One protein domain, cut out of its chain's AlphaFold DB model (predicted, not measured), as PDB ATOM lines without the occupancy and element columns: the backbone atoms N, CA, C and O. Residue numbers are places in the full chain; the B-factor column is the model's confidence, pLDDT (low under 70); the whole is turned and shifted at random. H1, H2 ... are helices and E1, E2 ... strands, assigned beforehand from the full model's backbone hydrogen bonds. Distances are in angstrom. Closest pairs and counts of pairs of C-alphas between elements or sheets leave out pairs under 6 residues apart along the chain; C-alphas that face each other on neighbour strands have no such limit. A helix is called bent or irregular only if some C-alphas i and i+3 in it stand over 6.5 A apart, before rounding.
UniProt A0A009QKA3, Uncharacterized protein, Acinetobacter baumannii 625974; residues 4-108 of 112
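This is residues 4 to 108 of the 112 residues of an uncharacterized protein of Acinetobacter baumannii 625974 (UniProt A0A009QKA3). A slanting helix, H2, makes the middle of an elongated, mostly helical domain and joins two ends: at one, the sharply kinked helix H1 with the small strand hairpin E1 and E2 beside it; at the other, the helical hairpin of H3 and H4. H4 crosses H2, and its last residues, 104 to 106, reach back to residues 4 to 8 of H1. The printed part has 105 residues with four named helices and two named strands, in the order H1, E1, E2, H2, H3, H4; the sheet E1 - E2 is antiparallel. It is only just loose, close to compact, with a radius of gyration of the C-alphas of 15.8 A, and only just a rod of 47 by 24 by 22 A.

H1, residues 4 to 24, is irregular: C-alphas 9 and 12 are 9.4 A apart, with a kink of 120 degrees near residue 12. Its closest C-alphas to E1, residues 33 to 36, are those of Phe 6 and Val 35, 8.0 A apart. E1 and E2, residues 39 to 42, form a hairpin at 144 degrees; N 34 and O 41 are within hydrogen-bond range at 2.9 A, and N 41 and O 34 at 2.8 A. H2, residues 49 to 63, touches H1 at a steep tilt of 63 degrees, opposite ways, closest at the C-alphas of Leu 19 and Tyr 49, 6.7 A. H3, residues 68 to 82, touches H2 only at the corner by their link, where the C-alphas of Ile 62 and Gly 68 are closest, 5.4 A apart. H4, residues 85 to 106, forms a helical hairpin with H3 at a shallow tilt of 31 degrees, opposite ways; the closest C-alphas are those of Ile 79 and Thr 88, 6.4 A apart. With residues 97 to 102 alone H4 touches H2, about perpendicular at 78 degrees, the C-alphas of Ser 58 and Ala 98 being closest at 4.2 A. H4 also touches H1, closest at the C-alphas of Glu 4 and Ile 105, 5.0 A. H1 and H3 are apart. Every O i to N i+4 pair is within hydrogen-bond range in H2 and H3, against 14 of 17 in H1 and 15 of 18 in H4.

H1 begins at C-alpha 4, (-8.606, -13.336, 51.966), and measures 22.0 A. E1 measures 9.9 A and E2 10.3 A. H2 measures 21.1 A from C-alpha 49 at (-16.984, -22.494, 54.317), and H3 21.2 A. H4 measures 31.0 A and ends at C-alpha 106, (-6.284, -7.569, 45.931), with a kink of 40 degrees near residue 92.

The two C-alphas farthest apart, those of Asn 37 and His 82, are 49.0 A apart. The printed part has no cut and no long link. Its mean pLDDT is 95.0, with residue 108 alone under 70.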
ATOM      1  N   GLU A   4      -9.227 -14.249  52.938       96.62
ATOM      2  CA  GLU A   4      -8.606 -13.336  51.966       96.62
ATOM      3  C   GLU A   4      -7.114 -13.646  51.796       96.62
ATOM      4  O   GLU A   4      -6.605 -13.735  50.679       96.62
ATOM      5  N   GLN A   5      -6.416 -13.865  52.920       94.38
ATOM      6  CA  GLN A   5      -5.004 -14.251  52.934       94.38
ATOM      7  C   GLN A   5      -4.800 -15.585  52.207       94.38
ATOM      8  O   GLN A   5      -3.883 -15.711  51.402       94.38
ATOM      9  N   PHE A   6      -5.684 -16.558  52.442       95.12
ATOM     10  CA  PHE A   6      -5.630 -17.849  51.764       95.12
ATOM     11  C   PHE A   6      -5.764 -17.704  50.241       95.12
ATOM     12  O   PHE A   6      -4.969 -18.282  49.499       95.12
ATOM     13  N   ILE A   7      -6.722 -16.902  49.761       96.69
ATOM     14  CA  ILE A   7      -6.893 -16.639  48.322       96.69
ATOM     15  C   ILE A   7      -5.658 -15.933  47.750       96.69
ATOM     16  O   ILE A   7      -5.183 -16.326  46.688       96.69
ATOM     17  N   ARG A   8      -5.088 -14.950  48.456       94.81
ATOM     18  CA  ARG A   8      -3.892 -14.220  48.004       94.81
ATOM     19  C   ARG A   8      -2.658 -15.119  47.877       94.81
ATOM     20  O   ARG A   8      -1.926 -15.016  46.901       94.81
ATOM     21  N   GLU A   9      -2.436 -16.004  48.846       93.38
ATOM     22  CA  GLU A   9      -1.255 -16.880  48.891       93.38
ATOM     23  C   GLU A   9      -1.361 -18.086  47.946       93.38
ATOM     24  O   GLU A   9      -0.353 -18.580  47.435       93.38
ATOM     25  N   HIS A  10      -2.573 -18.594  47.716       93.81
ATOM     26  CA  HIS A  10      -2.784 -19.855  46.998       93.81
ATOM     27  C   HIS A  10      -3.531 -19.714  45.666       93.81
ATOM     28  O   HIS A  10      -3.506 -20.648  44.856       93.81
ATOM     29  N   GLY A  11      -4.157 -18.567  45.419       95.50
ATOM     30  CA  GLY A  11      -4.938 -18.265  44.228       95.50
ATOM     31  C   GLY A  11      -6.344 -18.869  44.231       95.50
ATOM     32  O   GLY A  11      -6.642 -19.866  44.900       95.50
ATOM     33  N   GLU A  12      -7.210 -18.299  43.395       97.25
ATOM     34  CA  GLU A  12      -8.621 -18.687  43.270       97.25
ATOM     35  C   GLU A  12      -8.816 -20.165  42.931       97.25
ATOM     36  O   GLU A  12      -9.709 -20.817  43.465       97.25
ATOM     37  N   LYS A  13      -7.959 -20.735  42.074       97.06
ATOM     38  CA  LYS A  13      -8.070 -22.143  41.669       97.06
ATOM     39  C   LYS A  13      -7.972 -23.087  42.870       97.06
ATOM     40  O   LYS A  13      -8.754 -24.033  42.973       97.06
ATOM     41  N   LYS A  14      -7.028 -22.835  43.785       96.12
ATOM     42  CA  LYS A  14      -6.889 -23.632  45.014       96.12
ATOM     43  C   LYS A  14      -8.031 -23.354  45.986       96.12
ATOM     44  O   LYS A  14      -8.536 -24.296  46.590       96.12
ATOM     45  N   ALA A  15      -8.480 -22.106  46.083       97.44
ATOM     46  CA  ALA A  15      -9.639 -21.745  46.892       97.44
ATOM     47  C   ALA A  15     -10.922 -22.467  46.454       97.44
ATOM     48  O   ALA A  15     -11.590 -23.077  47.287       97.44
ATOM     49  N   ARG A  16     -11.214 -22.506  45.151       98.12
ATOM     50  CA  ARG A  16     -12.360 -23.243  44.592       98.12
ATOM     51  C   ARG A  16     -12.245 -24.748  44.818       98.12
ATOM     52  O   ARG A  16     -13.234 -25.388  45.162       98.12
ATOM     53  N   ALA A  17     -11.045 -25.313  44.674       97.12
ATOM     54  CA  ALA A  17     -10.813 -26.730  44.948       97.12
ATOM     55  C   ALA A  17     -11.069 -27.080  46.423       97.12
ATOM     56  O   ALA A  17     -11.742 -28.070  46.705       97.12
ATOM     57  N   LEU A  18     -10.586 -26.254  47.358       96.06
ATOM     58  CA  LEU A  18     -10.867 -26.418  48.784       96.06
ATOM     59  C   LEU A  18     -12.369 -26.305  49.067       96.06
ATOM     60  O   LEU A  18     -12.928 -27.167  49.739       96.06
ATOM     61  N   LEU A  19     -13.035 -25.288  48.514       96.69
ATOM     62  CA  LEU A  19     -14.471 -25.086  48.693       96.69
ATOM     63  C   LEU A  19     -15.279 -26.309  48.229       96.69
ATOM     64  O   LEU A  19     -16.144 -26.794  48.957       96.69
ATOM     65  N   ALA A  20     -14.952 -26.856  47.054       97.00
ATOM     66  CA  ALA A  20     -15.590 -28.060  46.527       97.00
ATOM     67  C   ALA A  20     -15.359 -29.290  47.423       97.00
ATOM     68  O   ALA A  20     -16.283 -30.070  47.646       97.00
ATOM     69  N   GLN A  21     -14.151 -29.458  47.975       95.38
ATOM     70  CA  GLN A  21     -13.860 -30.545  48.914       95.38
ATOM     71  C   GLN A  21     -14.699 -30.439  50.191       95.38
ATOM     72  O   GLN A  21     -15.309 -31.426  50.596       95.38
ATOM     73  N   LEU A  22     -14.767 -29.255  50.804       94.62
ATOM     74  CA  LEU A  22     -15.547 -29.029  52.026       94.62
ATOM     75  C   LEU A  22     -17.040 -29.302  51.807       94.62
ATOM     76  O   LEU A  22     -17.669 -29.955  52.639       94.62
ATOM     77  N   HIS A  23     -17.576 -28.859  50.665       94.88
ATOM     78  CA  HIS A  23     -18.957 -29.126  50.266       94.88
ATOM     79  C   HIS A  23     -19.225 -30.630  50.118       94.88
ATOM     80  O   HIS A  23     -20.172 -31.153  50.702       94.88
ATOM     81  N   ASN A  24     -18.360 -31.351  49.398       95.88
ATOM     82  CA  ASN A  24     -18.515 -32.793  49.182       95.88
ATOM     83  C   ASN A  24     -18.410 -33.609  50.477       95.88
ATOM     84  O   ASN A  24     -18.990 -34.687  50.572       95.88
ATOM     85  N   LEU A  25     -17.675 -33.104  51.467       94.06
ATOM     86  CA  LEU A  25     -17.541 -33.727  52.783       94.06
ATOM     87  C   LEU A  25     -18.686 -33.372  53.743       94.06
ATOM     88  O   LEU A  25     -18.693 -33.873  54.865       94.06
ATOM     89  N   GLY A  26     -19.631 -32.514  53.340       93.56
ATOM     90  CA  GLY A  26     -20.741 -32.090  54.196       93.56
ATOM     91  C   GLY A  26     -20.272 -31.348  55.449       93.56
ATOM     92  O   GLY A  26     -20.841 -31.522  56.526       93.56
ATOM     93  N   CYS A  27     -19.191 -30.574  55.332       92.06
ATOM     94  CA  CYS A  27     -18.654 -29.814  56.453       92.06
ATOM     95  C   CYS A  27     -19.678 -28.765  56.928       92.06
ATOM     96  O   CYS A  27     -20.196 -28.031  56.088       92.06
ATOM     97  N   PRO A  28     -19.950 -28.650  58.242       94.38
ATOM     98  CA  PRO A  28     -20.854 -27.627  58.762       94.38
ATOM     99  C   PRO A  28     -20.394 -26.202  58.433       94.38
ATOM    100  O   PRO A  28     -19.196 -25.907  58.466       94.38
ATOM    101  N   ASP A  29     -21.349 -25.305  58.196       94.12
ATOM    102  CA  ASP A  29     -21.091 -23.902  57.840       94.12
ATOM    103  C   ASP A  29     -20.383 -23.105  58.947       94.12
ATOM    104  O   ASP A  29     -19.672 -22.141  58.666       94.12
ATOM    105  N   ASP A  30     -20.539 -23.506  60.207       95.19
ATOM    106  CA  ASP A  30     -19.881 -22.895  61.365       95.19
ATOM    107  C   ASP A  30     -18.492 -23.495  61.655       95.19
ATOM    108  O   ASP A  30     -17.763 -23.020  62.536       95.19
ATOM    109  N   MET A  31     -18.086 -24.528  60.906       95.62
ATOM    110  CA  MET A  31     -16.797 -25.176  61.093       95.62
ATOM    111  C   MET A  31     -15.664 -24.282  60.588       95.62
ATOM    112  O   MET A  31     -15.516 -24.021  59.395       95.62
ATOM    113  N   LYS A  32     -14.793 -23.881  61.514       96.56
ATOM    114  CA  LYS A  32     -13.568 -23.151  61.193       96.56
ATOM    115  C   LYS A  32     -12.453 -24.090  60.753       96.56
ATOM    116  O   LYS A  32     -12.172 -25.108  61.397       96.56
ATOM    117  N   ILE A  33     -11.768 -23.687  59.692       95.81
ATOM    118  CA  ILE A  33     -10.636 -24.393  59.108       95.81
ATOM    119  C   ILE A  33      -9.429 -23.479  58.908       95.81
ATOM    120  O   ILE A  33      -9.531 -22.257  58.819       95.81
ATOM    121  N   THR A  34      -8.256 -24.091  58.836       94.88
ATOM    122  CA  THR A  34      -7.022 -23.460  58.362       94.88
ATOM    123  C   THR A  34      -6.336 -24.406  57.390       94.88
ATOM    124  O   THR A  34      -6.597 -25.606  57.419       94.88
ATOM    125  N   VAL A  35      -5.439 -23.886  56.557       91.69
ATOM    126  CA  VAL A  35      -4.612 -24.702  55.665       91.69
ATOM    127  C   VAL A  35      -3.166 -24.663  56.144       91.69
ATOM    128  O   VAL A  35      -2.627 -23.590  56.401       91.69
ATOM    129  N   ILE A  36      -2.559 -25.837  56.313       87.25
ATOM    130  CA  ILE A  36      -1.165 -26.021  56.733       87.25
ATOM    131  C   ILE A  36      -0.546 -27.023  55.762       87.25
ATOM    132  O   ILE A  36      -1.101 -28.095  55.540       87.25
ATOM    133  N   ASN A  37       0.579 -26.667  55.136       85.50
ATOM    134  CA  ASN A  37       1.260 -27.517  54.148       85.50
ATOM    135  C   ASN A  37       0.333 -28.036  53.026       85.50
ATOM    136  O   ASN A  37       0.482 -29.155  52.544       85.50
ATOM    137  N   GLY A  38      -0.649 -27.227  52.616       81.62
ATOM    138  CA  GLY A  38      -1.606 -27.577  51.563       81.62
ATOM    139  C   GLY A  38      -2.738 -28.520  51.986       81.62
ATOM    140  O   GLY A  38      -3.585 -28.829  51.153       81.62
ATOM    141  N   MET A  39      -2.796 -28.940  53.252       88.19
ATOM    142  CA  MET A  39      -3.905 -29.716  53.810       88.19
ATOM    143  C   MET A  39      -4.761 -28.836  54.718       88.19
ATOM    144  O   MET A  39      -4.243 -28.014  55.474       88.19
ATOM    145  N   TRP A  40      -6.082 -28.984  54.629       92.56
ATOM    146  CA  TRP A  40      -6.988 -28.275  55.524       92.56
ATOM    147  C   TRP A  40      -7.149 -29.045  56.837       92.56
ATOM    148  O   TRP A  40      -7.158 -30.274  56.872       92.56
ATOM    149  N   HIS A  41      -7.280 -28.301  57.930       93.19
ATOM    150  CA  HIS A  41      -7.463 -28.826  59.274       93.19
ATOM    151  C   HIS A  41      -8.565 -28.050  59.981       93.19
ATOM    152  O   HIS A  41      -8.639 -26.823  59.865       93.19
ATOM    153  N   ARG A  42      -9.381 -28.750  60.774       94.19
ATOM    154  CA  ARG A  42     -10.296 -28.097  61.710       94.19
ATOM    155  C   ARG A  42      -9.495 -27.316  62.753       94.19
ATOM    156  O   ARG A  42      -8.478 -27.789  63.251       94.19
ATOM    157  N   THR A  43      -9.970 -26.127  63.099       94.31
ATOM    158  CA  THR A  43      -9.313 -25.239  64.066       94.31
ATOM    159  C   THR A  43     -10.342 -24.387  64.803       94.31
ATOM    160  O   THR A  43     -11.486 -24.274  64.380       94.31
ATOM    161  N   SER A  44      -9.943 -23.753  65.905       92.19
ATOM    162  CA  SER A  44     -10.720 -22.684  66.548       92.19
ATOM    163  C   SER A  44     -10.430 -21.299  65.953       92.19
ATOM    164  O   SER A  44     -11.241 -20.380  66.088       92.19
ATOM    165  N   LYS A  45      -9.279 -21.140  65.284       89.06
ATOM    166  CA  LYS A  45      -8.781 -19.875  64.722       89.06
ATOM    167  C   LYS A  45      -8.493 -20.046  63.232       89.06
ATOM    168  O   LYS A  45      -7.399 -20.446  62.838       89.06
ATOM    169  N   GLY A  46      -9.497 -19.751  62.419       94.69
ATOM    170  CA  GLY A  46      -9.489 -19.947  60.976       94.69
ATOM    171  C   GLY A  46     -10.701 -19.284  60.337       94.69
ATOM    172  O   GLY A  46     -11.289 -18.397  60.955       94.69
ATOM    173  N   PHE A  47     -11.071 -19.746  59.151       96.25
ATOM    174  CA  PHE A  47     -12.223 -19.255  58.398       96.25
ATOM    175  C   PHE A  47     -13.216 -20.378  58.116       96.25
ATOM    176  O   PHE A  47     -12.872 -21.554  58.244       96.25
ATOM    177  N   THR A  48     -14.443 -20.031  57.759       96.94
ATOM    178  CA  THR A  48     -15.517 -20.989  57.497       96.94
ATOM    179  C   THR A  48     -15.775 -21.189  56.006       96.94
ATOM    180  O   THR A  48     -15.313 -20.425  55.153       96.94
ATOM    181  N   TYR A  49     -16.530 -22.240  55.683       96.38
ATOM    182  CA  TYR A  49     -16.984 -22.494  54.317       96.38
ATOM    183  C   TYR A  49     -17.768 -21.301  53.726       96.38
ATOM    184  O   TYR A  49     -17.384 -20.848  52.643       96.38
ATOM    185  N   PRO A  50     -18.778 -20.721  54.413       97.38
ATOM    186  CA  PRO A  50     -19.499 -19.556  53.899       97.38
ATOM    187  C   PRO A  50     -18.615 -18.326  53.685       97.38
ATOM    188  O   PRO A  50     -18.804 -17.609  52.706       97.38
ATOM    189  N   GLU A  51     -17.631 -18.089  54.557       97.56
ATOM    190  CA  GLU A  51     -16.703 -16.964  54.405       97.56
ATOM    191  C   GLU A  51     -15.873 -17.095  53.121       97.56
ATOM    192  O   GLU A  51     -15.786 -16.140  52.348       97.56
ATOM    193  N   LEU A  52     -15.310 -18.284  52.856       97.81
ATOM    194  CA  LEU A  52     -14.557 -18.548  51.627       97.81
ATOM    195  C   LEU A  52     -15.453 -18.482  50.382       97.81
ATOM    196  O   LEU A  52     -15.044 -17.930  49.361       97.81
ATOM    197  N   LYS A  53     -16.667 -19.038  50.469       98.19
ATOM    198  CA  LYS A  53     -17.650 -19.024  49.380       98.19
ATOM    199  C   LYS A  53     -18.010 -17.597  48.974       98.19
ATOM    200  O   LYS A  53     -17.883 -17.267  47.802       98.19
ATOM    201  N   ARG A  54     -18.370 -16.755  49.947       98.31
ATOM    202  CA  ARG A  54     -18.722 -15.345  49.734       98.31
ATOM    203  C   ARG A  54     -17.620 -14.597  48.989       98.31
ATOM    204  O   ARG A  54     -17.910 -13.901  48.031       98.31
ATOM    205  N   LEU A  55     -16.356 -14.772  49.388       98.44
ATOM    206  CA  LEU A  55     -15.238 -14.112  48.707       98.44
ATOM    207  C   LEU A  55     -15.099 -14.550  47.244       98.44
ATOM    208  O   LEU A  55     -14.863 -13.712  46.379       98.44
ATOM    209  N   LEU A  56     -15.249 -15.845  46.958       98.50
ATOM    210  CA  LEU A  56     -15.188 -16.359  45.589       98.50
ATOM    211  C   LEU A  56     -16.366 -15.866  44.735       98.50
ATOM    212  O   LEU A  56     -16.157 -15.504  43.584       98.50
ATOM    213  N   GLU A  57     -17.569 -15.793  45.305       98.56
ATOM    214  CA  GLU A  57     -18.752 -15.227  44.641       98.56
ATOM    215  C   GLU A  57     -18.590 -13.722  44.379       98.56
ATOM    216  O   GLU A  57     -18.890 -13.257  43.282       98.56
ATOM    217  N   SER A  58     -18.043 -12.970  45.337       98.44
ATOM    218  CA  SER A  58     -17.684 -11.559  45.166       98.44
ATOM    219  C   SER A  58     -16.662 -11.369  44.041       98.44
ATOM    220  O   SER A  58     -16.811 -10.465  43.220       98.44
ATOM    221  N   ILE A  59     -15.649 -12.239  43.950       98.31
ATOM    222  CA  ILE A  59     -14.692 -12.224  42.836       98.31
ATOM    223  C   ILE A  59     -15.391 -12.494  41.501       98.31
ATOM    224  O   ILE A  59     -15.169 -11.751  40.548       98.31
ATOM    225  N   ASP A  60     -16.251 -13.513  41.429       98.31
ATOM    226  CA  ASP A  60     -17.010 -13.835  40.215       98.31
ATOM    227  C   ASP A  60     -17.902 -12.667  39.782       98.31
ATOM    228  O   ASP A  60     -17.942 -12.321  38.602       98.31
ATOM    229  N   GLN A  61     -18.564 -12.007  40.735       98.06
ATOM    230  CA  GLN A  61     -19.391 -10.833  40.472       98.06
ATOM    231  C   GLN A  61     -18.565  -9.667  39.917       98.06
ATOM    232  O   GLN A  61     -19.004  -9.012  38.975       98.06
ATOM    233  N   ILE A  62     -17.375  -9.401  40.466       98.25
ATOM    234  CA  ILE A  62     -16.504  -8.334  39.957       98.25
ATOM    235  C   ILE A  62     -15.932  -8.687  38.580       98.25
ATOM    236  O   ILE A  62     -15.893  -7.829  37.701       98.25
ATOM    237  N   ASN A  63     -15.540  -9.943  38.363       97.31
ATOM    238  CA  ASN A  63     -15.000 -10.416  37.087       97.31
ATOM    239  C   ASN A  63     -16.060 -10.526  35.979       97.31
ATOM    240  O   ASN A  63     -15.700 -10.670  34.814       97.31
ATOM    241  N   ALA A  64     -17.352 -10.462  36.319       97.38
ATOM    242  CA  ALA A  64     -18.438 -10.409  35.345       97.38
ATOM    243  C   ALA A  64     -18.584  -9.030  34.669       97.38
ATOM    244  O   ALA A  64     -19.250  -8.936  33.640       97.38
ATOM    245  N   PHE A  65     -17.985  -7.971  35.227       95.81
ATOM    246  CA  PHE A  65     -17.904  -6.662  34.579       95.81
ATOM    247  C   PHE A  65     -16.725  -6.630  33.601       95.81
ATOM    248  O   PHE A  65     -15.606  -6.982  33.977       95.81
ATOM    249  N   ASP A  66     -16.938  -6.130  32.382       95.12
ATOM    250  CA  ASP A  66     -15.878  -6.000  31.370       95.12
ATOM    251  C   ASP A  66     -14.738  -5.087  31.860       95.12
ATOM    252  O   ASP A  66     -13.559  -5.329  31.593       95.12
ATOM    253  N   GLY A  67     -15.078  -4.039  32.618       94.44
ATOM    254  CA  GLY A  67     -14.128  -3.140  33.272       94.44
ATOM    255  C   GLY A  67     -13.712  -3.566  34.686       94.44
ATOM    256  O   GLY A  67     -13.049  -2.787  35.383       94.44
ATOM    257  N   GLY A  68     -14.111  -4.762  35.132       96.62
ATOM    258  CA  GLY A  68     -13.797  -5.324  36.442       96.62
ATOM    259  C   GLY A  68     -14.124  -4.383  37.606       96.62
ATOM    260  O   GLY A  68     -15.148  -3.696  37.630       96.62
ATOM    261  N   ILE A  69     -13.205  -4.297  38.573       97.12
ATOM    262  CA  ILE A  69     -13.371  -3.476  39.785       97.12
ATOM    263  C   ILE A  69     -13.594  -1.985  39.492       97.12
ATOM    264  O   ILE A  69     -14.302  -1.302  40.236       97.12
ATOM    265  N   LYS A  70     -13.016  -1.460  38.404       96.50
ATOM    266  CA  LYS A  70     -13.174  -0.050  38.035       96.50
ATOM    267  C   LYS A  70     -14.621   0.235  37.639       96.50
ATOM    268  O   LYS A  70     -15.227   1.162  38.173       96.50
ATOM    269  N   GLU A  71     -15.177  -0.586  36.752       97.62
ATOM    270  CA  GLU A  71     -16.571  -0.464  36.321       97.62
ATOM    271  C   GLU A  71     -17.545  -0.702  37.482       97.62
ATOM    272  O   GLU A  71     -18.474   0.085  37.669       97.62
ATOM    273  N   ALA A  72     -17.288  -1.701  38.331       98.00
ATOM    274  CA  ALA A  72     -18.097  -1.957  39.523       98.00
ATOM    275  C   ALA A  72     -18.218  -0.707  40.422       98.00
ATOM    276  O   ALA A  72     -19.318  -0.330  40.837       98.00
ATOM    277  N   LYS A  73     -17.106  -0.001  40.675       97.94
ATOM    278  CA  LYS A  73     -17.094   1.246  41.467       97.94
ATOM    279  C   LYS A  73     -17.820   2.398  40.763       97.94
ATOM    280  O   LYS A  73     -18.494   3.194  41.423       97.94
ATOM    281  N   GLU A  74     -17.722   2.493  39.438       97.69
ATOM    282  CA  GLU A  74     -18.468   3.481  38.649       97.69
ATOM    283  C   GLU A  74     -19.985   3.241  38.725       97.69
ATOM    284  O   GLU A  74     -20.747   4.188  38.942       97.69
ATOM    285  N   ILE A  75     -20.429   1.986  38.617       96.50
ATOM    286  CA  ILE A  75     -21.840   1.599  38.762       96.50
ATOM    287  C   ILE A  75     -22.336   1.906  40.175       96.50
ATOM    288  O   ILE A  75     -23.376   2.549  40.325       96.50
ATOM    289  N   LEU A  76     -21.570   1.545  41.208       97.62
ATOM    290  CA  LEU A  76     -21.919   1.863  42.592       97.62
ATOM    291  C   LEU A  76     -22.096   3.379  42.798       97.62
ATOM    292  O   LEU A  76     -23.063   3.823  43.419       97.62
ATOM    293  N   SER A  77     -21.207   4.193  42.221       97.50
ATOM    294  CA  SER A  77     -21.315   5.658  42.253       97.50
ATOM    295  C   SER A  77     -22.604   6.164  41.592       97.50
ATOM    296  O   SER A  77     -23.256   7.072  42.114       97.50
ATOM    297  N   ARG A  78     -23.024   5.557  40.472       96.88
ATOM    298  CA  ARG A  78     -24.291   5.891  39.797       96.88
ATOM    299  C   ARG A  78     -25.505   5.512  40.642       96.88
ATOM    300  O   ARG A  78     -26.410   6.337  40.763       96.88
ATOM    301  N   ILE A  79     -25.509   4.332  41.267       96.19
ATOM    302  CA  ILE A  79     -26.592   3.904  42.171       96.19
ATOM    303  C   ILE A  79     -26.709   4.872  43.356       96.19
ATOM    304  O   ILE A  79     -27.804   5.318  43.681       96.19
ATOM    305  N   ASN A  80     -25.587   5.285  43.949       94.44
ATOM    306  CA  ASN A  80     -25.595   6.215  45.079       94.44
ATOM    307  C   ASN A  80     -26.103   7.622  44.731       94.44
ATOM    308  O   ASN A  80     -26.683   8.287  45.586       94.44
ATOM    309  N   LYS A  81     -25.904   8.087  43.491       96.00
ATOM    310  CA  LYS A  81     -26.357   9.420  43.055       96.00
ATOM    311  C   LYS A  81     -27.781   9.427  42.506       96.00
ATOM    312  O   LYS A  81     -28.523  10.378  42.740       96.00
ATOM    313  N   HIS A  82     -28.135   8.406  41.729       94.75
ATOM    314  CA  HIS A  82     -29.327   8.403  40.875       94.75
ATOM    315  C   HIS A  82     -30.074   7.060  40.875       94.75
ATOM    316  O   HIS A  82     -30.958   6.851  40.045       94.75
ATOM    317  N   GLY A  83     -29.722   6.134  41.768       91.31
ATOM    318  CA  GLY A  83     -30.352   4.823  41.855       91.31
ATOM    319  C   GLY A  83     -31.836   4.913  42.200       91.31
ATOM    320  O   GLY A  83     -32.273   5.744  42.998       91.31
ATOM    321  N   SER A  84     -32.625   4.015  41.612       95.62
ATOM    322  CA  SER A  84     -34.013   3.828  42.031       95.62
ATOM    323  C   SER A  84     -34.074   3.323  43.480       95.62
ATOM    324  O   SER A  84     -33.100   2.791  44.018       95.62
ATOM    325  N   LYS A  85     -35.250   3.413  44.116       94.81
ATOM    326  CA  LYS A  85     -35.475   2.814  45.444       94.81
ATOM    327  C   LYS A  85     -35.071   1.331  45.477       94.81
ATOM    328  O   LYS A  85     -34.493   0.886  46.462       94.81
ATOM    329  N   TYR A  86     -35.356   0.587  44.408       93.62
ATOM    330  CA  TYR A  86     -35.027  -0.835  44.307       93.62
ATOM    331  C   TYR A  86     -33.523  -1.066  44.139       93.62
ATOM    332  O   TYR A  86     -32.964  -1.883  44.864       93.62
ATOM    333  N   ALA A  87     -32.853  -0.290  43.282       93.19
ATOM    334  CA  ALA A  87     -31.402  -0.377  43.119       93.19
ATOM    335  C   ALA A  87     -30.674  -0.117  44.450       93.19
ATOM    336  O   ALA A  87     -29.796  -0.875  44.850       93.19
ATOM    337  N   THR A  88     -31.105   0.895  45.206       93.25
ATOM    338  CA  THR A  88     -30.519   1.232  46.512       93.25
ATOM    339  C   THR A  88     -30.757   0.161  47.584       93.25
ATOM    340  O   THR A  88     -29.906  -0.030  48.451       93.25
ATOM    341  N   LEU A  89     -31.902  -0.530  47.553       94.88
ATOM    342  CA  LEU A  89     -32.247  -1.552  48.549       94.88
ATOM    343  C   LEU A  89     -31.650  -2.929  48.245       94.88
ATOM    344  O   LEU A  89     -31.343  -3.657  49.186       94.88
ATOM    345  N   PHE A  90     -31.502  -3.291  46.970       92.81
ATOM    346  CA  PHE A  90     -31.163  -4.661  46.569       92.81
ATOM    347  C   PHE A  90     -29.823  -4.768  45.838       92.81
ATOM    348  O   PHE A  90     -29.015  -5.625  46.180       92.81
ATOM    349  N   GLU A  91     -29.552  -3.894  44.868       94.12
ATOM    350  CA  GLU A  91     -28.331  -3.971  44.050       94.12
ATOM    351  C   GLU A  91     -27.130  -3.364  44.778       94.12
ATOM    352  O   GLU A  91     -26.041  -3.942  44.786       94.12
ATOM    353  N   ARG A  92     -27.334  -2.217  45.439       96.50
ATOM    354  CA  ARG A  92     -26.272  -1.491  46.136       96.50
ATOM    355  C   ARG A  92     -25.567  -2.349  47.192       96.50
ATOM    356  O   ARG A  92     -24.348  -2.441  47.102       96.50
ATOM    357  N   PRO A  93     -26.265  -2.994  48.151       97.50
ATOM    358  CA  PRO A  93     -25.576  -3.710  49.225       97.50
ATOM    359  C   PRO A  93     -24.749  -4.891  48.705       97.50
ATOM    360  O   PRO A  93     -23.645  -5.133  49.186       97.50
ATOM    361  N   ALA A  94     -25.254  -5.601  47.690       96.38
ATOM    362  CA  ALA A  94     -24.532  -6.705  47.065       96.38
ATOM    363  C   ALA A  94     -23.268  -6.214  46.342       96.38
ATOM    364  O   ALA A  94     -22.200  -6.804  46.491       96.38
ATOM    365  N   LEU A  95     -23.364  -5.112  45.592       97.81
ATOM    366  CA  LEU A  95     -22.220  -4.536  44.887       97.81
ATOM    367  C   LEU A  95     -21.182  -3.934  45.848       97.81
ATOM    368  O   LEU A  95     -19.986  -4.114  45.636       97.81
ATOM    369  N   GLU A  96     -21.620  -3.271  46.923       98.06
ATOM    370  CA  GLU A  96     -20.743  -2.782  47.998       98.06
ATOM    371  C   GLU A  96     -19.963  -3.931  48.639       98.06
ATOM    372  O   GLU A  96     -18.746  -3.828  48.808       98.06
ATOM    373  N   GLN A  97     -20.641  -5.042  48.942       98.19
ATOM    374  CA  GLN A  97     -20.001  -6.215  49.523       98.19
ATOM    375  C   GLN A  97     -18.968  -6.832  48.577       98.19
ATOM    376  O   GLN A  97     -17.855  -7.133  49.012       98.19
ATOM    377  N   ALA A  98     -19.313  -6.976  47.296       98.25
ATOM    378  CA  ALA A  98     -18.417  -7.547  46.297       98.25
ATOM    379  C   ALA A  98     -17.156  -6.696  46.089       98.25
ATOM    380  O   ALA A  98     -16.050  -7.233  46.043       98.25
ATOM    381  N   ILE A  99     -17.309  -5.367  46.034       98.25
ATOM    382  CA  ILE A  99     -16.186  -4.421  45.935       98.25
ATOM    383  C   ILE A  99     -15.291  -4.524  47.170       98.25
ATOM    384  O   ILE A  99     -14.082  -4.693  47.028       98.25
ATOM    385  N   HIS A 100     -15.877  -4.472  48.370       97.62
ATOM    386  CA  HIS A 100     -15.131  -4.570  49.623       97.62
ATOM    387  C   HIS A 100     -14.334  -5.880  49.710       97.62
ATOM    388  O   HIS A 100     -13.156  -5.882  50.064       97.62
ATOM    389  N   ASP A 101     -14.960  -7.002  49.359       98.06
ATOM    390  CA  ASP A 101     -14.320  -8.313  49.379       98.06
ATOM    391  C   ASP A 101     -13.175  -8.393  48.368       98.06
ATOM    392  O   ASP A 101     -12.065  -8.794  48.724       98.06
ATOM    393  N   TYR A 102     -13.399  -7.941  47.136       97.44
ATOM    394  CA  TYR A 102     -12.367  -7.911  46.104       97.44
ATOM    395  C   TYR A 102     -11.165  -7.050  46.522       97.44
ATOM    396  O   TYR A 102     -10.015  -7.483  46.410       97.44
ATOM    397  N   GLU A 103     -11.409  -5.853  47.064       96.44
ATOM    398  CA  GLU A 103     -10.359  -4.957  47.561       96.44
ATOM    399  C   GLU A 103      -9.639  -5.533  48.791       96.44
ATOM    400  O   GLU A 103      -8.424  -5.395  48.908       96.44
ATOM    401  N   SER A 104     -10.321  -6.263  49.674       95.69
ATOM    402  CA  SER A 104      -9.662  -6.923  50.812       95.69
ATOM    403  C   SER A 104      -8.698  -8.046  50.397       95.69
ATOM    404  O   SER A 104      -7.734  -8.342  51.110       95.69
ATOM    405  N   ILE A 105      -8.910  -8.652  49.223       95.75
ATOM    406  CA  ILE A 105      -8.021  -9.672  48.651       95.75
ATOM    407  C   ILE A 105      -6.875  -9.006  47.880       95.75
ATOM    408  O   ILE A 105      -5.709  -9.305  48.161       95.75
ATOM    409  N   TYR A 106      -7.200  -8.091  46.957       93.56
ATOM    410  CA  TYR A 106      -6.284  -7.569  45.931       93.56
ATOM    411  C   TYR A 106      -5.856  -6.102  46.106       93.56
ATOM    412  O   TYR A 106      -4.893  -5.674  45.478       93.56
ATOM    413  N   GLY A 107      -6.549  -5.322  46.932       81.88
ATOM    414  CA  GLY A 107      -6.322  -3.883  47.128       81.88
ATOM    415  C   GLY A 107      -5.239  -3.525  48.154       81.88
ATOM    416  O   GLY A 107      -4.930  -2.351  48.319       81.88
ATOM    417  N   GLY A 108      -4.639  -4.511  48.830       57.09
ATOM    418  CA  GLY A 108      -3.602  -4.328  49.858       57.09
ATOM    419  C   GLY A 108      -2.208  -3.987  49.314       57.09
ATOM    420  O   GLY A 108      -1.241  -4.648  49.679       57.09
TER     421      GLY A 108